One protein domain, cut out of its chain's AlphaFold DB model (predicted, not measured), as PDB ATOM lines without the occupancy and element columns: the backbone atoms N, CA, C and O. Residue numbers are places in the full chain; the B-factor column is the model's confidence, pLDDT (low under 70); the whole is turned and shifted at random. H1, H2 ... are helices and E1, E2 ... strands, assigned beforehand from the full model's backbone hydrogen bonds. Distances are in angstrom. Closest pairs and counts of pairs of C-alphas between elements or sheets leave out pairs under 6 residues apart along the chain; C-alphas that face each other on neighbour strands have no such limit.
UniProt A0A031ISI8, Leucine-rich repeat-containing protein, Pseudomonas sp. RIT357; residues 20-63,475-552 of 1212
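Overview. This is residues 20 to 63 and 475 to 552 of the 1212 residues of the protein "Leucine-rich repeat-containing protein" of Pseudomonas sp. RIT357 (UniProt A0A031ISI8). A long helix, H6, runs through the middle of this domain, and two other helices, H1 and H5, cross it at large angles and meet each other near their last residues. A small hairpin of two strands, E1 and E2, packs on H1 and on the end of H5, while the short H2 and H7 pack on H6, H3 packs on H5, and H4 lies far out, touching no helix. The printed part has 122 residues, with seven named helices followed by two antiparallel strands, and its class is mostly helix. It is compact, with a radius of gyration of the C-alphas of 13.9 A and spans of 42 by 36 by 26 A.

Arrangement. Start with H1, residues 20 to 32: with residues 28 to 32 alone it touches H5, residues 477 to 491, opposite ways at a steep tilt of 44 degrees, closest at the C-alphas of Val 29 and Val 491, 5.8 A apart. The hub is H6, residues 500 to 523; H1 touches it about perpendicular, at 83 degrees, closest at the C-alphas of Val 29 and Ile 510, 6.2 A. H5 touches H6 with residues 488 to 491 alone, about perpendicular at 85 degrees, closest at the C-alphas of Met 488 and Trp 507, 6.7 A. Next find H2, residues 35 to 38, which touches H6, with the closest C-alphas, Leu 38 and Val 518, 5.5 A apart. H3, residues 42 to 49, touches H5 at the C-alphas of Leu 48 and Leu 480, 6.1 A. H4, residues 57 to 61, is apart from H6. H7, residues 533 to 537, touches H6 at the C-alphas of Val 505 and Glu 534, 7.0 A. Look then at the hairpin of E1, residues 538 to 542, and E2, residues 548 to 552: N 539 and O 551 are 2.8 A apart, within hydrogen-bond range. The C-alphas of Val 491 and Arg 549, the closest of H5 and E2, are 5.1 A apart. Every O i to N i+4 pair is within range in H1, H3, H4, H5 and H6; H2 is too short for one, and H7 has 0 of 1, but 2 of 2 O i to N i+3 pairs.

Along the chain. Find C-alpha 20 at (13.427, 55.934, -73.682), where H1 sets out on its 18.7 A. H5 is 20.6 A long, and H6 runs 34.2 A from C-alpha 500 at (6.279, 30.464, -83.170). E2 ends at C-alpha 552, (12.071, 41.572, -85.623).

Size, cuts and confidence. The farthest C-alphas, Ser 61 and Leu 525, are 42.5 A apart. Residues 64 to 474 are not printed, and C-alphas 63 and 475 are 25.0 A apart across this cut. Of the links printed whole, none is long. Confidence is under 70 at residues 20 to 23, 53, 475 to 478 and 521 to 528.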
ATOM      1  N   GLY A  20      14.093  55.514 -72.442       46.50
ATOM      2  CA  GLY A  20      13.427  55.934 -73.682       46.50
ATOM      3  C   GLY A  20      12.929  54.759 -74.528       46.50
ATOM      4  O   GLY A  20      11.792  54.766 -74.990       46.50
ATOM      5  N   VAL A  21      13.754  53.719 -74.676       50.41
ATOM      6  CA  VAL A  21      13.423  52.540 -75.496       50.41
ATOM      7  C   VAL A  21      12.327  51.691 -74.834       50.41
ATOM      8  O   VAL A  21      11.425  51.217 -75.520       50.41
ATOM      9  N   SER A  22      12.351  51.557 -73.501       60.34
ATOM     10  CA  SER A  22      11.315  50.837 -72.739       60.34
ATOM     11  C   SER A  22       9.931  51.488 -72.882       60.34
ATOM     12  O   SER A  22       8.947  50.808 -73.180       60.34
ATOM     13  N   ASN A  23       9.864  52.822 -72.771       68.38
ATOM     14  CA  ASN A  23       8.627  53.575 -72.986       68.38
ATOM     15  C   ASN A  23       8.099  53.451 -74.423       68.38
ATOM     16  O   ASN A  23       6.887  53.389 -74.611       68.38
ATOM     17  N   ASP A  24       8.969  53.392 -75.435       74.75
ATOM     18  CA  ASP A  24       8.549  53.248 -76.835       74.75
ATOM     19  C   ASP A  24       7.796  51.927 -77.086       74.75
ATOM     20  O   ASP A  24       6.752  51.951 -77.739       74.75
ATOM     21  N   TYR A  25       8.247  50.794 -76.525       81.19
ATOM     22  CA  TYR A  25       7.514  49.519 -76.624       81.19
ATOM     23  C   TYR A  25       6.120  49.609 -75.986       81.19
ATOM     24  O   TYR A  25       5.120  49.259 -76.618       81.19
ATOM     25  N   ILE A  26       6.048  50.136 -74.756       81.44
ATOM     26  CA  ILE A  26       4.795  50.293 -74.005       81.44
ATOM     27  C   ILE A  26       3.828  51.214 -74.761       81.44
ATOM     28  O   ILE A  26       2.657  50.872 -74.912       81.44
ATOM     29  N   ASN A  27       4.311  52.340 -75.292       83.06
ATOM     30  CA  ASN A  27       3.502  53.302 -76.044       83.06
ATOM     31  C   ASN A  27       2.961  52.719 -77.358       83.06
ATOM     32  O   ASN A  27       1.802  52.970 -77.696       83.06
ATOM     33  N   ILE A  28       3.760  51.929 -78.088       85.69
ATOM     34  CA  ILE A  28       3.306  51.260 -79.317       85.69
ATOM     35  C   ILE A  28       2.161  50.299 -78.989       85.69
ATOM     36  O   ILE A  28       1.092  50.417 -79.591       85.69
ATOM     37  N   VAL A  29       2.330  49.423 -77.991       85.25
ATOM     38  CA  VAL A  29       1.253  48.513 -77.568       85.25
ATOM     39  C   VAL A  29       0.031  49.300 -77.091       85.25
ATOM     40  O   VAL A  29      -1.062  49.069 -77.597       85.25
ATOM     41  N   ALA A  30       0.200  50.273 -76.193       84.12
ATOM     42  CA  ALA A  30      -0.900  51.077 -75.659       84.12
ATOM     43  C   ALA A  30      -1.710  51.795 -76.755       84.12
ATOM     44  O   ALA A  30      -2.929  51.883 -76.650       84.12
ATOM     45  N   SER A  31      -1.055  52.257 -77.827       83.75
ATOM     46  CA  SER A  31      -1.723  52.883 -78.977       83.75
ATOM     47  C   SER A  31      -2.500  51.904 -79.869       83.75
ATOM     48  O   SER A  31      -3.418  52.322 -80.574       83.75
ATOM     49  N   ALA A  32      -2.153  50.614 -79.833       85.81
ATOM     50  CA  ALA A  32      -2.769  49.557 -80.632       85.81
ATOM     51  C   ALA A  32      -3.902  48.811 -79.901       85.81
ATOM     52  O   ALA A  32      -4.722  48.164 -80.554       85.81
ATOM     53  N   VAL A  33      -3.964  48.878 -78.566       84.62
ATOM     54  CA  VAL A  33      -4.976  48.183 -77.752       84.62
ATOM     55  C   VAL A  33      -6.362  48.826 -77.927       84.62
ATOM     56  O   VAL A  33      -6.549  49.988 -77.566       84.62
ATOM     57  N   PRO A  34      -7.380  48.083 -78.413       82.62
ATOM     58  CA  PRO A  34      -8.747  48.587 -78.485       82.62
ATOM     59  C   PRO A  34      -9.323  48.899 -77.100       82.62
ATOM     60  O   PRO A  34      -9.171  48.120 -76.157       82.62
ATOM     61  N   SER A  35     -10.087  49.987 -76.991       80.38
ATOM     62  CA  SER A  35     -10.751  50.400 -75.743       80.38
ATOM     63  C   SER A  35     -11.704  49.343 -75.168       80.38
ATOM     64  O   SER A  35     -11.905  49.298 -73.952       80.38
ATOM     65  N   CYS A  36     -12.254  48.456 -76.004       81.31
ATOM     66  CA  CYS A  36     -13.073  47.334 -75.551       81.31
ATOM     67  C   CYS A  36     -12.269  46.282 -74.761       81.31
ATOM     68  O   CYS A  36     -12.840  45.666 -73.868       81.31
ATOM     69  N   LEU A  37     -10.958  46.125 -75.004       82.62
ATOM     70  CA  LEU A  37     -10.089  45.266 -74.187       82.62
ATOM     71  C   LEU A  37      -9.734  45.913 -72.845       82.62
ATOM     72  O   LEU A  37      -9.723  45.222 -71.833       82.62
ATOM     73  N   LEU A  38      -9.524  47.232 -72.806       82.75
ATOM     74  CA  LEU A  38      -9.280  47.963 -71.550       82.75
ATOM     75  C   LEU A  38     -10.473  47.895 -70.578       82.75
ATOM     76  O   LEU A  38     -10.305  48.046 -69.373       82.75
ATOM     77  N   ASN A  39     -11.675  47.659 -71.109       79.81
ATOM     78  CA  ASN A  39     -12.919  47.507 -70.352       79.81
ATOM     79  C   ASN A  39     -13.415  46.048 -70.293       79.81
ATOM     80  O   ASN A  39     -14.551  45.813 -69.873       79.81
ATOM     81  N   ALA A  40     -12.612  45.079 -70.748       82.06
ATOM     82  CA  ALA A  40     -13.023  43.681 -70.813       82.06
ATOM     83  C   ALA A  40     -13.003  43.012 -69.423       82.06
ATOM     84  O   ALA A  40     -12.151  43.332 -68.591       82.06
ATOM     85  N   PRO A  41     -13.883  42.026 -69.165       80.56
ATOM     86  CA  PRO A  41     -13.856  41.249 -67.930       80.56
ATOM     87  C   PRO A  41     -12.505  40.563 -67.691       80.56
ATOM     88  O   PRO A  41     -11.895  40.036 -68.623       80.56
ATOM     89  N   ALA A  42     -12.085  40.453 -66.428       77.81
ATOM     90  CA  ALA A  42     -10.823  39.801 -66.057       77.81
ATOM     91  C   ALA A  42     -10.707  38.357 -66.589       77.81
ATOM     92  O   ALA A  42      -9.637  37.937 -67.025       77.81
ATOM     93  N   GLN A  43     -11.814  37.604 -66.635       73.88
ATOM     94  CA  GLN A  43     -11.833  36.266 -67.236       73.88
ATOM     95  C   GLN A  43     -11.616  36.302 -68.759       73.88
ATOM     96  O   GLN A  43     -10.946  35.425 -69.295       73.88
ATOM     97  N   THR A  44     -12.129  37.320 -69.455       78.69
ATOM     98  CA  THR A  44     -11.899  37.529 -70.893       78.69
ATOM     99  C   THR A  44     -10.425  37.834 -71.163       78.69
ATOM    100  O   THR A  44      -9.829  37.209 -72.039       78.69
ATOM    101  N   LEU A  45      -9.806  38.705 -70.357       81.44
ATOM    102  CA  LEU A  45      -8.371  39.009 -70.424       81.44
ATOM    103  C   LEU A  45      -7.496  37.793 -70.088       81.44
ATOM    104  O   LEU A  45      -6.509  37.539 -70.772       81.44
ATOM    105  N   LYS A  46      -7.888  36.983 -69.098       80.31
ATOM    106  CA  LYS A  46      -7.210  35.725 -68.748       80.31
ATOM    107  C   LYS A  46      -7.285  34.693 -69.876       80.31
ATOM    108  O   LYS A  46      -6.271  34.079 -70.200       80.31
ATOM    109  N   THR A  47      -8.455  34.516 -70.494       77.50
ATOM    110  CA  THR A  47      -8.625  33.624 -71.652       77.50
ATOM    111  C   THR A  47      -7.811  34.117 -72.850       77.50
ATOM    112  O   THR A  47      -7.140  33.311 -73.484       77.50
ATOM    113  N   LEU A  48      -7.820  35.427 -73.127       81.50
ATOM    114  CA  LEU A  48      -7.024  36.066 -74.180       81.50
ATOM    115  C   LEU A  48      -5.515  35.870 -73.944       81.50
ATOM    116  O   LEU A  48      -4.804  35.400 -74.829       81.50
ATOM    117  N   GLY A  49      -5.034  36.165 -72.736       81.62
ATOM    118  CA  GLY A  49      -3.627  36.027 -72.358       81.62
ATOM    119  C   GLY A  49      -3.119  34.584 -72.357       81.62
ATOM    120  O   GLY A  49      -1.949  34.352 -72.643       81.62
ATOM    121  N   GLY A  50      -3.998  33.612 -72.096       77.56
ATOM    122  CA  GLY A  50      -3.694  32.182 -72.201       77.56
ATOM    123  C   GLY A  50      -3.639  31.636 -73.634       77.56
ATOM    124  O   GLY A  50      -3.297  30.468 -73.814       77.56
ATOM    125  N   MET A  51      -3.978  32.432 -74.654       75.38
ATOM    126  CA  MET A  51      -3.827  32.019 -76.051       75.38
ATOM    127  C   MET A  51      -2.373  32.127 -76.502       75.38
ATOM    128  O   MET A  51      -1.695  33.098 -76.193       75.38
ATOM    129  N   THR A  52      -1.937  31.194 -77.347       71.56
ATOM    130  CA  THR A  52      -0.783  31.408 -78.229       71.56
ATOM    131  C   THR A  52      -1.338  31.793 -79.601       71.56
ATOM    132  O   THR A  52      -1.925  30.918 -80.244       71.56
ATOM    133  N   PRO A  53      -1.208  33.051 -80.076       68.94
ATOM    134  CA  PRO A  53      -1.817  33.480 -81.331       68.94
ATOM    135  C   PRO A  53      -1.153  32.786 -82.522       68.94
ATOM    136  O   PRO A  53      -0.112  33.205 -83.032       68.94
ATOM    137  N   GLN A  54      -1.760  31.694 -82.972       71.62
ATOM    138  CA  GLN A  54      -1.448  31.100 -84.262       71.62
ATOM    139  C   GLN A  54      -2.307  31.770 -85.325       71.62
ATOM    140  O   GLN A  54      -3.483  32.039 -85.093       71.62
ATOM    141  N   LEU A  55      -1.713  32.038 -86.487       76.19
ATOM    142  CA  LEU A  55      -2.433  32.562 -87.640       76.19
ATOM    143  C   LEU A  55      -3.319  31.440 -88.194       76.19
ATOM    144  O   LEU A  55      -2.772  30.459 -88.704       76.19
ATOM    145  N   PRO A  56      -4.655  31.522 -88.079       80.50
ATOM    146  CA  PRO A  56      -5.516  30.514 -88.671       80.50
ATOM    147  C   PRO A  56      -5.517  30.683 -90.195       80.50
ATOM    148  O   PRO A  56      -5.365  31.793 -90.702       80.50
ATOM    149  N   GLU A  57      -5.754  29.596 -90.928       83.31
ATOM    150  CA  GLU A  57      -5.719  29.582 -92.399       83.31
ATOM    151  C   GLU A  57      -6.592  30.685 -93.030       83.31
ATOM    152  O   GLU A  57      -6.140  31.399 -93.927       83.31
ATOM    153  N   TRP A  58      -7.796  30.902 -92.484       86.31
ATOM    154  CA  TRP A  58      -8.711  31.957 -92.935       86.31
ATOM    155  C   TRP A  58      -8.139  33.368 -92.778       86.31
ATOM    156  O   TRP A  58      -8.458  34.238 -93.580       86.31
ATOM    157  N   TRP A  59      -7.291  33.623 -91.775       85.56
ATOM    158  CA  TRP A  59      -6.644  34.926 -91.625       85.56
ATOM    159  C   TRP A  59      -5.644  35.131 -92.756       85.56
ATOM    160  O   TRP A  59      -5.705  36.142 -93.448       85.56
ATOM    161  N   THR A  60      -4.774  34.144 -92.993       85.50
ATOM    162  CA  THR A  60      -3.762  34.213 -94.056       85.50
ATOM    163  C   THR A  60      -4.371  34.342 -95.452       85.50
ATOM    164  O   THR A  60      -3.834  35.091 -96.264       85.50
ATOM    165  N   SER A  61      -5.510  33.696 -95.728       87.25
ATOM    166  CA  SER A  61      -6.202  33.800 -97.022       87.25
ATOM    167  C   SER A  61      -7.095  35.042 -97.177       87.25
ATOM    168  O   SER A  61      -7.407  35.410 -98.308       87.25
ATOM    169  N   SER A  62      -7.484  35.707 -96.082       90.50
ATOM    170  CA  SER A  62      -8.313  36.924 -96.115       90.50
ATOM    171  C   SER A  62      -7.517  38.170 -96.501       90.50
ATOM    172  O   SER A  62      -6.377  38.360 -96.065       90.50
ATOM    173  N   SER A  63      -8.156  39.088 -97.229       90.75
ATOM    174  CA  SER A  63      -7.610  40.419 -97.517       90.75
ATOM    175  C   SER A  63      -7.537  41.309 -96.261       90.75
ATOM    176  O   SER A  63      -8.278  41.093 -95.297       90.75
ATOM    177  N   LEU A 475     -16.928  34.589 -73.511       66.81
ATOM    178  CA  LEU A 475     -16.648  35.134 -74.838       66.81
ATOM    179  C   LEU A 475     -15.826  34.134 -75.667       66.81
ATOM    180  O   LEU A 475     -14.830  33.586 -75.185       66.81
ATOM    181  N   GLY A 476     -16.236  33.900 -76.914       63.34
ATOM    182  CA  GLY A 476     -15.732  32.772 -77.681       63.34
ATOM    183  C   GLY A 476     -14.285  32.830 -78.147       63.34
ATOM    184  O   GLY A 476     -13.776  33.858 -78.596       63.34
ATOM    185  N   VAL A 477     -13.646  31.655 -78.120       66.81
ATOM    186  CA  VAL A 477     -12.227  31.459 -78.457       66.81
ATOM    187  C   VAL A 477     -11.908  31.899 -79.887       66.81
ATOM    188  O   VAL A 477     -10.857  32.484 -80.116       66.81
ATOM    189  N   VAL A 478     -12.820  31.697 -80.842       69.88
ATOM    190  CA  VAL A 478     -12.634  32.137 -82.239       69.88
ATOM    191  C   VAL A 478     -12.614  33.669 -82.360       69.88
ATOM    192  O   VAL A 478     -11.795  34.218 -83.097       69.88
ATOM    193  N   LEU A 479     -13.473  34.368 -81.611       79.06
ATOM    194  CA  LEU A 479     -13.573  35.833 -81.622       79.06
ATOM    195  C   LEU A 479     -12.372  36.461 -80.898       79.06
ATOM    196  O   LEU A 479     -11.756  37.405 -81.397       79.06
ATOM    197  N   LEU A 480     -11.994  35.892 -79.752       78.44
ATOM    198  CA  LEU A 480     -10.790  36.275 -79.018       78.44
ATOM    199  C   LEU A 480      -9.508  35.966 -79.802       78.44
ATOM    200  O   LEU A 480      -8.608  36.795 -79.811       78.44
ATOM    201  N   GLY A 481      -9.443  34.845 -80.524       77.25
ATOM    202  CA  GLY A 481      -8.317  34.496 -81.391       77.25
ATOM    203  C   GLY A 481      -8.156  35.469 -82.560       77.25
ATOM    204  O   GLY A 481      -7.049  35.940 -82.812       77.25
ATOM    205  N   ALA A 482      -9.256  35.855 -83.218       78.88
ATOM    206  CA  ALA A 482      -9.245  36.917 -84.227       78.88
ATOM    207  C   ALA A 482      -8.771  38.260 -83.640       78.88
ATOM    208  O   ALA A 482      -7.978  38.965 -84.262       78.88
ATOM    209  N   THR A 483      -9.199  38.587 -82.417       84.31
ATOM    210  CA  THR A 483      -8.776  39.803 -81.700       84.31
ATOM    211  C   THR A 483      -7.289  39.762 -81.336       84.31
ATOM    212  O   THR A 483      -6.584  40.745 -81.549       84.31
ATOM    213  N   ALA A 484      -6.792  38.625 -80.842       84.94
ATOM    214  CA  ALA A 484      -5.391  38.408 -80.486       84.94
ATOM    215  C   ALA A 484      -4.472  38.536 -81.702       84.94
ATOM    216  O   ALA A 484      -3.479  39.259 -81.665       84.94
ATOM    217  N   VAL A 485      -4.840  37.880 -82.805       83.56
ATOM    218  CA  VAL A 485      -4.106  37.953 -84.070       83.56
ATOM    219  C   VAL A 485      -4.136  39.373 -84.644       83.56
ATOM    220  O   VAL A 485      -3.091  39.858 -85.070       83.56
ATOM    221  N   ASN A 486      -5.274  40.076 -84.597       85.25
ATOM    222  CA  ASN A 486      -5.344  41.470 -85.043       85.25
ATOM    223  C   ASN A 486      -4.475  42.398 -84.183       85.25
ATOM    224  O   ASN A 486      -3.714  43.190 -84.726       85.25
ATOM    225  N   LEU A 487      -4.542  42.292 -82.853       87.56
ATOM    226  CA  LEU A 487      -3.718  43.099 -81.948       87.56
ATOM    227  C   LEU A 487      -2.220  42.818 -82.150       87.56
ATOM    228  O   LEU A 487      -1.419  43.748 -82.211       87.56
ATOM    229  N   MET A 488      -1.848  41.550 -82.340       87.56
ATOM    230  CA  MET A 488      -0.483  41.167 -82.697       87.56
ATOM    231  C   MET A 488      -0.063  41.740 -84.061       87.56
ATOM    232  O   MET A 488       1.078  42.166 -84.190       87.56
ATOM    233  N   ASN A 489      -0.966  41.820 -85.044       86.00
ATOM    234  CA  ASN A 489      -0.725  42.450 -86.351       86.00
ATOM    235  C   ASN A 489      -0.594  43.979 -86.283       86.00
ATOM    236  O   ASN A 489       0.073  44.574 -87.123       86.00
ATOM    237  N   GLU A 490      -1.254  44.634 -85.328       85.88
ATOM    238  CA  GLU A 490      -1.126  46.083 -85.144       85.88
ATOM    239  C   GLU A 490       0.152  46.465 -84.401       85.88
ATOM    240  O   GLU A 490       0.720  47.513 -84.689       85.88
ATOM    241  N   VAL A 491       0.632  45.613 -83.491       89.00
ATOM    242  CA  VAL A 491       1.867  45.848 -82.727       89.00
ATOM    243  C   VAL A 491       3.112  45.373 -83.474       89.00
ATOM    244  O   VAL A 491       4.124  46.071 -83.459       89.00
ATOM    245  N   LEU A 492       3.074  44.198 -84.108       87.88
ATOM    246  CA  LEU A 492       4.227  43.574 -84.757       87.88
ATOM    247  C   LEU A 492       4.113  43.674 -86.287       87.88
ATOM    248  O   LEU A 492       3.100  43.302 -86.874       87.88
ATOM    249  N   GLU A 493       5.176  44.123 -86.950       85.62
ATOM    250  CA  GLU A 493       5.268  44.130 -88.413       85.62
ATOM    251  C   GLU A 493       5.757  42.761 -88.918       85.62
ATOM    252  O   GLU A 493       6.708  42.196 -88.373       85.62
ATOM    253  N   GLY A 494       5.139  42.236 -89.983       81.19
ATOM    254  CA  GLY A 494       5.566  40.977 -90.609       81.19
ATOM    255  C   GLY A 494       5.238  39.719 -89.795       81.19
ATOM    256  O   GLY A 494       6.025  38.775 -89.779       81.19
ATOM    257  N   ILE A 495       4.083  39.670 -89.115       84.12
ATOM    258  CA  ILE A 495       3.704  38.515 -88.275       84.12
ATOM    259  C   ILE A 495       3.662  37.181 -89.024       84.12
ATOM    260  O   ILE A 495       3.789  36.133 -88.399       84.12
ATOM    261  N   GLU A 496       3.483  37.187 -90.341       79.94
ATOM    262  CA  GLU A 496       3.494  35.973 -91.159       79.94
ATOM    263  C   GLU A 496       4.899  35.323 -91.148       79.94
ATOM    264  O   GLU A 496       4.991  34.111 -90.938       79.94
ATOM    265  N   ASP A 497       5.972  36.125 -91.163       82.25
ATOM    266  CA  ASP A 497       7.382  35.690 -91.170       82.25
ATOM    267  C   ASP A 497       7.963  35.356 -89.777       82.25
ATOM    268  O   ASP A 497       9.020  34.728 -89.664       82.25
ATOM    269  N   LEU A 498       7.299  35.768 -88.690       84.19
ATOM    270  CA  LEU A 498       7.763  35.510 -87.320       84.19
ATOM    271  C   LEU A 498       7.683  34.018 -86.954       84.19
ATOM    272  O   LEU A 498       6.679  33.350 -87.221       84.19
ATOM    273  N   SER A 499       8.692  33.491 -86.253       81.75
ATOM    274  CA  SER A 499       8.631  32.117 -85.738       81.75
ATOM    275  C   SER A 499       7.598  31.976 -84.612       81.75
ATOM    276  O   SER A 499       7.152  32.961 -84.020       81.75
ATOM    277  N   VAL A 500       7.221  30.738 -84.274       77.31
ATOM    278  CA  VAL A 500       6.279  30.464 -83.170       77.31
ATOM    279  C   VAL A 500       6.803  31.003 -81.829       77.31
ATOM    280  O   VAL A 500       6.017  31.513 -81.035       77.31
ATOM    281  N   GLY A 501       8.122  30.952 -81.600       79.12
ATOM    282  CA  GLY A 501       8.751  31.532 -80.408       79.12
ATOM    283  C   GLY A 501       8.669  33.059 -80.384       79.12
ATOM    284  O   GLY A 501       8.285  33.634 -79.371       79.12
ATOM    285  N   ASP A 502       8.934  33.714 -81.519       84.69
ATOM    286  CA  ASP A 502       8.859  35.180 -81.635       84.69
ATOM    287  C   ASP A 502       7.435  35.696 -81.392       84.69
ATOM    288  O   ASP A 502       7.234  36.680 -80.680       84.69
ATOM    289  N   LYS A 503       6.438  34.990 -81.948       85.25
ATOM    290  CA  LYS A 503       5.008  35.242 -81.724       85.25
ATOM    291  C   LYS A 503       4.638  35.102 -80.248       85.25
ATOM    292  O   LYS A 503       3.926  35.951 -79.725       85.25
ATOM    293  N   ALA A 504       5.143  34.071 -79.567       83.31
ATOM    294  CA  ALA A 504       4.893  33.865 -78.143       83.31
ATOM    295  C   ALA A 504       5.510  34.975 -77.268       83.31
ATOM    296  O   ALA A 504       4.829  35.477 -76.377       83.31
ATOM    297  N   VAL A 505       6.749  35.403 -77.548       84.38
ATOM    298  CA  VAL A 505       7.405  36.511 -76.824       84.38
ATOM    299  C   VAL A 505       6.666  37.831 -77.048       84.38
ATOM    300  O   VAL A 505       6.297  38.502 -76.083       84.38
ATOM    301  N   GLY A 506       6.387  38.183 -78.308       87.19
ATOM    302  CA  GLY A 506       5.654  39.406 -78.640       87.19
ATOM    303  C   GLY A 506       4.246  39.426 -78.039       87.19
ATOM    304  O   GLY A 506       3.816  40.448 -77.511       87.19
ATOM    305  N   TRP A 507       3.546  38.288 -78.033       90.31
ATOM    306  CA  TRP A 507       2.234  38.173 -77.397       90.31
ATOM    307  C   TRP A 507       2.289  38.306 -75.873       90.31
ATOM    308  O   TRP A 507       1.497  39.055 -75.304       90.31
ATOM    309  N   ALA A 508       3.247  37.654 -75.208       85.69
ATOM    310  CA  ALA A 508       3.443  37.796 -73.765       85.69
ATOM    311  C   ALA A 508       3.718  39.258 -73.369       85.69
ATOM    312  O   ALA A 508       3.208  39.732 -72.351       85.69
ATOM    313  N   HIS A 509       4.458  39.996 -74.202       87.06
ATOM    314  CA  HIS A 509       4.663  41.428 -74.013       87.06
ATOM    315  C   HIS A 509       3.370  42.241 -74.172       87.06
ATOM    316  O   HIS A 509       3.025  43.021 -73.283       87.06
ATOM    317  N   ILE A 510       2.617  42.012 -75.254       89.75
ATOM    318  CA  ILE A 510       1.327  42.675 -75.512       89.75
ATOM    319  C   ILE A 510       0.358  42.471 -74.342       89.75
ATOM    320  O   ILE A 510      -0.190  43.436 -73.814       89.75
ATOM    321  N   VAL A 511       0.179  41.222 -73.903       88.06
ATOM    322  CA  VAL A 511      -0.701  40.852 -72.782       88.06
ATOM    323  C   VAL A 511      -0.238  41.498 -71.477       88.06
ATOM    324  O   VAL A 511      -1.066  41.978 -70.704       88.06
ATOM    325  N   GLY A 512       1.073  41.556 -71.239       84.75
ATOM    326  CA  GLY A 512       1.652  42.223 -70.075       84.75
ATOM    327  C   GLY A 512       1.317  43.716 -70.012       84.75
ATOM    328  O   GLY A 512       0.847  44.193 -68.980       84.75
ATOM    329  N   VAL A 513       1.475  44.436 -71.128       86.88
ATOM    330  CA  VAL A 513       1.113  45.862 -71.215       86.88
ATOM    331  C   VAL A 513      -0.404  46.066 -71.114       86.88
ATOM    332  O   VAL A 513      -0.835  46.977 -70.412       86.88
ATOM    333  N   VAL A 514      -1.225  45.211 -71.740       87.00
ATOM    334  CA  VAL A 514      -2.699  45.253 -71.605       87.00
ATOM    335  C   VAL A 514      -3.118  45.128 -70.140       87.00
ATOM    336  O   VAL A 514      -3.886  45.959 -69.659       87.00
ATOM    337  N   ASN A 515      -2.593  44.136 -69.417       83.44
ATOM    338  CA  ASN A 515      -2.921  43.932 -68.004       83.44
ATOM    339  C   ASN A 515      -2.518  45.141 -67.149       83.44
ATOM    340  O   ASN A 515      -3.307  45.583 -66.319       83.44
ATOM    341  N   ALA A 516      -1.342  45.725 -67.395       82.50
ATOM    342  CA  ALA A 516      -0.889  46.911 -66.670       82.50
ATOM    343  C   ALA A 516      -1.730  48.165 -66.979       82.50
ATOM    344  O   ALA A 516      -2.024  48.942 -66.076       82.50
ATOM    345  N   LEU A 517      -2.178  48.362 -68.225       82.56
ATOM    346  CA  LEU A 517      -3.100  49.453 -68.582       82.56
ATOM    347  C   LEU A 517      -4.470  49.298 -67.900       82.56
ATOM    348  O   LEU A 517      -5.063  50.285 -67.458       82.56
ATOM    349  N   VAL A 518      -4.965  48.064 -67.784       81.00
ATOM    350  CA  VAL A 518      -6.198  47.751 -67.045       81.00
ATOM    351  C   VAL A 518      -6.009  48.010 -65.548       81.00
ATOM    352  O   VAL A 518      -6.860  48.650 -64.935       81.00
ATOM    353  N   GLU A 519      -4.878  47.609 -64.965       71.94
ATOM    354  CA  GLU A 519      -4.550  47.867 -63.556       71.94
ATOM    355  C   GLU A 519      -4.489  49.370 -63.238       71.94
ATOM    356  O   GLU A 519      -5.101  49.806 -62.262       71.94
ATOM    357  N   VAL A 520      -3.858  50.186 -64.094       75.94
ATOM    358  CA  VAL A 520      -3.880  51.662 -63.994       75.94
ATOM    359  C   VAL A 520      -5.315  52.195 -64.032       75.94
ATOM    360  O   VAL A 520      -5.679  53.048 -63.226       75.94
ATOM    361  N   THR A 521      -6.148  51.678 -64.941       68.88
ATOM    362  CA  THR A 521      -7.541  52.128 -65.114       68.88
ATOM    363  C   THR A 521      -8.416  51.787 -63.902       68.88
ATOM    364  O   THR A 521      -9.300  52.564 -63.546       68.88
ATOM    365  N   VAL A 522      -8.168  50.646 -63.251       61.28
ATOM    366  CA  VAL A 522      -8.933  50.168 -62.085       61.28
ATOM    367  C   VAL A 522      -8.443  50.775 -60.765       61.28
ATOM    368  O   VAL A 522      -9.256  51.048 -59.885       61.28
ATOM    369  N   THR A 523      -7.133  50.984 -60.603       61.41
ATOM    370  CA  THR A 523      -6.521  51.371 -59.313       61.41
ATOM    371  C   THR A 523      -6.058  52.827 -59.240       61.41
ATOM    372  O   THR A 523      -5.858  53.346 -58.143       61.41
ATOM    373  N   GLY A 524      -5.847  53.491 -60.381       47.72
ATOM    374  CA  GLY A 524      -5.231  54.821 -60.458       47.72
ATOM    375  C   GLY A 524      -3.725  54.854 -60.153       47.72
ATOM    376  O   GLY A 524      -3.151  55.941 -60.078       47.72
ATOM    377  N   LEU A 525      -3.077  53.700 -59.961       52.88
ATOM    378  CA  LEU A 525      -1.634  53.599 -59.716       52.88
ATOM    379  C   LEU A 525      -0.824  53.752 -61.014       52.88
ATOM    380  O   LEU A 525      -1.356  53.642 -62.115       52.88
ATOM    381  N   ALA A 526       0.477  54.023 -60.891       60.16
ATOM    382  CA  ALA A 526       1.379  54.128 -62.038       60.16
ATOM    383  C   ALA A 526       1.711  52.747 -62.638       60.16
ATOM    384  O   ALA A 526       1.828  51.767 -61.909       60.16
ATOM    385  N   LEU A 527       1.919  52.693 -63.960       67.75
ATOM    386  CA  LEU A 527       2.232  51.472 -64.719       67.75
ATOM    387  C   LEU A 527       3.454  50.722 -64.150       67.75
ATOM    388  O   LEU A 527       4.597  51.144 -64.336       67.75
ATOM    389  N   SER A 528       3.221  49.570 -63.521       61.34
ATOM    390  CA  SER A 528       4.258  48.649 -63.044       61.34
ATOM    391  C   SER A 528       4.425  47.460 -63.991       61.34
ATOM    392  O   SER A 528       4.116  46.321 -63.647       61.34
ATOM    393  N   TYR A 529       4.926  47.723 -65.200       77.75
ATOM    394  CA  TYR A 529       5.253  46.684 -66.177       77.75
ATOM    395  C   TYR A 529       6.726  46.744 -66.591       77.75
ATOM    396  O   TYR A 529       7.223  47.790 -67.004       77.75
ATOM    397  N   VAL A 530       7.417  45.605 -66.500       77.69
ATOM    398  CA  VAL A 530       8.809  45.450 -66.938       77.69
ATOM    399  C   VAL A 530       8.818  44.775 -68.305       77.69
ATOM    400  O   VAL A 530       8.291  43.674 -68.459       77.69
ATOM    401  N   VAL A 531       9.423  45.435 -69.292       78.81
ATOM    402  CA  VAL A 531       9.610  44.881 -70.639       78.81
ATOM    403  C   VAL A 531      10.603  43.702 -70.566       78.81
ATOM    404  O   VAL A 531      11.712  43.909 -70.072       78.81
ATOM    405  N   PRO A 532      10.248  42.489 -71.038       80.00
ATOM    406  CA  PRO A 532      11.150  41.336 -71.052       80.00
ATOM    407  C   PRO A 532      12.402  41.603 -71.895       80.00
ATOM    408  O   PRO A 532      12.309  42.240 -72.947       80.00
ATOM    409  N   GLU A 533      13.568  41.096 -71.483       79.31
ATOM    410  CA  GLU A 533      14.827  41.314 -72.219       79.31
ATOM    411  C   GLU A 533      14.776  40.745 -73.645       79.31
ATOM    412  O   GLU A 533      15.412  41.279 -74.557       79.31
ATOM    413  N   GLU A 534      13.968  39.711 -73.872       82.19
ATOM    414  CA  GLU A 534      13.735  39.093 -75.173       82.19
ATOM    415  C   GLU A 534      13.090  40.065 -76.178       82.19
ATOM    416  O   GLU A 534      13.294  39.923 -77.385       82.19
ATOM    417  N   MET A 535      12.380  41.103 -75.714       85.25
ATOM    418  CA  MET A 535      11.821  42.140 -76.594       85.25
ATOM    419  C   MET A 535      12.890  42.989 -77.288       85.25
ATOM    420  O   MET A 535      12.596  43.586 -78.322       85.25
ATOM    421  N   ASN A 536      14.145  42.974 -76.818       82.50
ATOM    422  CA  ASN A 536      15.272  43.617 -77.507       82.50
ATOM    423  C   ASN A 536      15.551  43.030 -78.907       82.50
ATOM    424  O   ASN A 536      16.278  43.640 -79.693       82.50
ATOM    425  N   MET A 537      14.975  41.868 -79.249       82.06
ATOM    426  CA  MET A 537      15.022  41.340 -80.618       82.06
ATOM    427  C   MET A 537      14.129  42.116 -81.599       82.06
ATOM    428  O   MET A 537      14.232  41.892 -82.802       82.06
ATOM    429  N   PHE A 538      13.243  42.993 -81.124       86.38
ATOM    430  CA  PHE A 538      12.379  43.827 -81.956       86.38
ATOM    431  C   PHE A 538      12.892  45.271 -82.006       86.38
ATOM    432  O   PHE A 538      13.593  45.735 -81.113       86.38
ATOM    433  N   ARG A 539      12.550  46.011 -83.062       86.88
ATOM    434  CA  ARG A 539      12.796  47.454 -83.164       86.88
ATOM    435  C   ARG A 539      11.590  48.184 -83.730       86.88
ATOM    436  O   ARG A 539      10.891  47.671 -84.600       86.88
ATOM    437  N   ARG A 540      11.395  49.416 -83.258       85.38
ATOM    438  CA  ARG A 540      10.410  50.362 -83.784       85.38
ATOM    439  C   ARG A 540      10.653  50.630 -85.274       85.38
ATOM    440  O   ARG A 540      11.748  51.035 -85.661       85.38
ATOM    441  N   VAL A 541       9.610  50.473 -86.078       87.38
ATOM    442  CA  VAL A 541       9.548  50.826 -87.501       87.38
ATOM    443  C   VAL A 541       8.306  51.671 -87.776       87.38
ATOM    444  O   VAL A 541       7.354  51.666 -86.998       87.38
ATOM    445  N   THR A 542       8.317  52.419 -88.880       85.00
ATOM    446  CA  THR A 542       7.101  53.030 -89.437       85.00
ATOM    447  C   THR A 542       6.699  52.220 -90.659       85.00
ATOM    448  O   THR A 542       7.467  52.133 -91.618       85.00
ATOM    449  N   SER A 543       5.534  51.590 -90.590       74.06
ATOM    450  CA  SER A 543       4.993  50.722 -91.630       74.06
ATOM    451  C   SER A 543       4.484  51.547 -92.828       74.06
ATOM    452  O   SER A 543       4.257  52.755 -92.694       74.06
ATOM    453  N   PRO A 544       4.293  50.949 -94.023       70.69
ATOM    454  CA  PRO A 544       3.880  51.688 -95.227       70.69
ATOM    455  C   PRO A 544       2.507  52.376 -95.128       70.69
ATOM    456  O   PRO A 544       2.221  53.289 -95.897       70.69
ATOM    457  N   ASP A 545       1.670  51.951 -94.178       70.31
ATOM    458  CA  ASP A 545       0.378  52.552 -93.816       70.31
ATOM    459  C   ASP A 545       0.510  53.767 -92.864       70.31
ATOM    460  O   ASP A 545      -0.494  54.351 -92.456       70.31
ATOM    461  N   GLY A 546       1.741  54.162 -92.516       74.38
ATOM    462  CA  GLY A 546       2.057  55.269 -91.610       74.38
ATOM    463  C   GLY A 546       1.977  54.920 -90.121       74.38
ATOM    464  O   GLY A 546       2.200  55.800 -89.288       74.38
ATOM    465  N   ARG A 547       1.668  53.667 -89.762       79.19
ATOM    466  CA  ARG A 547       1.584  53.223 -88.361       79.19
ATOM    467  C   ARG A 547       2.963  52.903 -87.797       79.19
ATOM    468  O   ARG A 547       3.893  52.582 -88.533       79.19
ATOM    469  N   ILE A 548       3.103  52.994 -86.477       84.69
ATOM    470  CA  ILE A 548       4.343  52.643 -85.777       84.69
ATOM    471  C   ILE A 548       4.186  51.221 -85.236       84.69
ATOM    472  O   ILE A 548       3.277  50.971 -84.452       84.69
ATOM    473  N   ARG A 549       5.071  50.310 -85.649       88.25
ATOM    474  CA  ARG A 549       5.066  48.890 -85.258       88.25
ATOM    475  C   ARG A 549       6.445  48.425 -84.797       88.25
ATOM    476  O   ARG A 549       7.428  49.162 -84.879       88.25
ATOM    477  N   LEU A 550       6.524  47.189 -84.323       89.31
ATOM    478  CA  LEU A 550       7.738  46.502 -83.895       89.31
ATOM    479  C   LEU A 550       8.114  45.413 -84.910       89.31
ATOM    480  O   LEU A 550       7.378  44.451 -85.102       89.31
ATOM    481  N   GLN A 551       9.275  45.534 -85.549       88.62
ATOM    482  CA  GLN A 551       9.793  44.543 -86.498       88.62
ATOM    483  C   GLN A 551      10.922  43.731 -85.859       88.62
ATOM    484  O   GLN A 551      11.783  44.296 -85.181       88.62
ATOM    485  N   LYS A 552      10.961  42.413 -86.093       86.38
ATOM    486  CA  LYS A 552      12.071  41.572 -85.623       86.38
ATOM    487  C   LYS A 552      13.378  41.926 -86.341       86.38
ATOM    488  O   LYS A 552      13.446  42.014 -87.564       86.38
TER     489      LYS A 552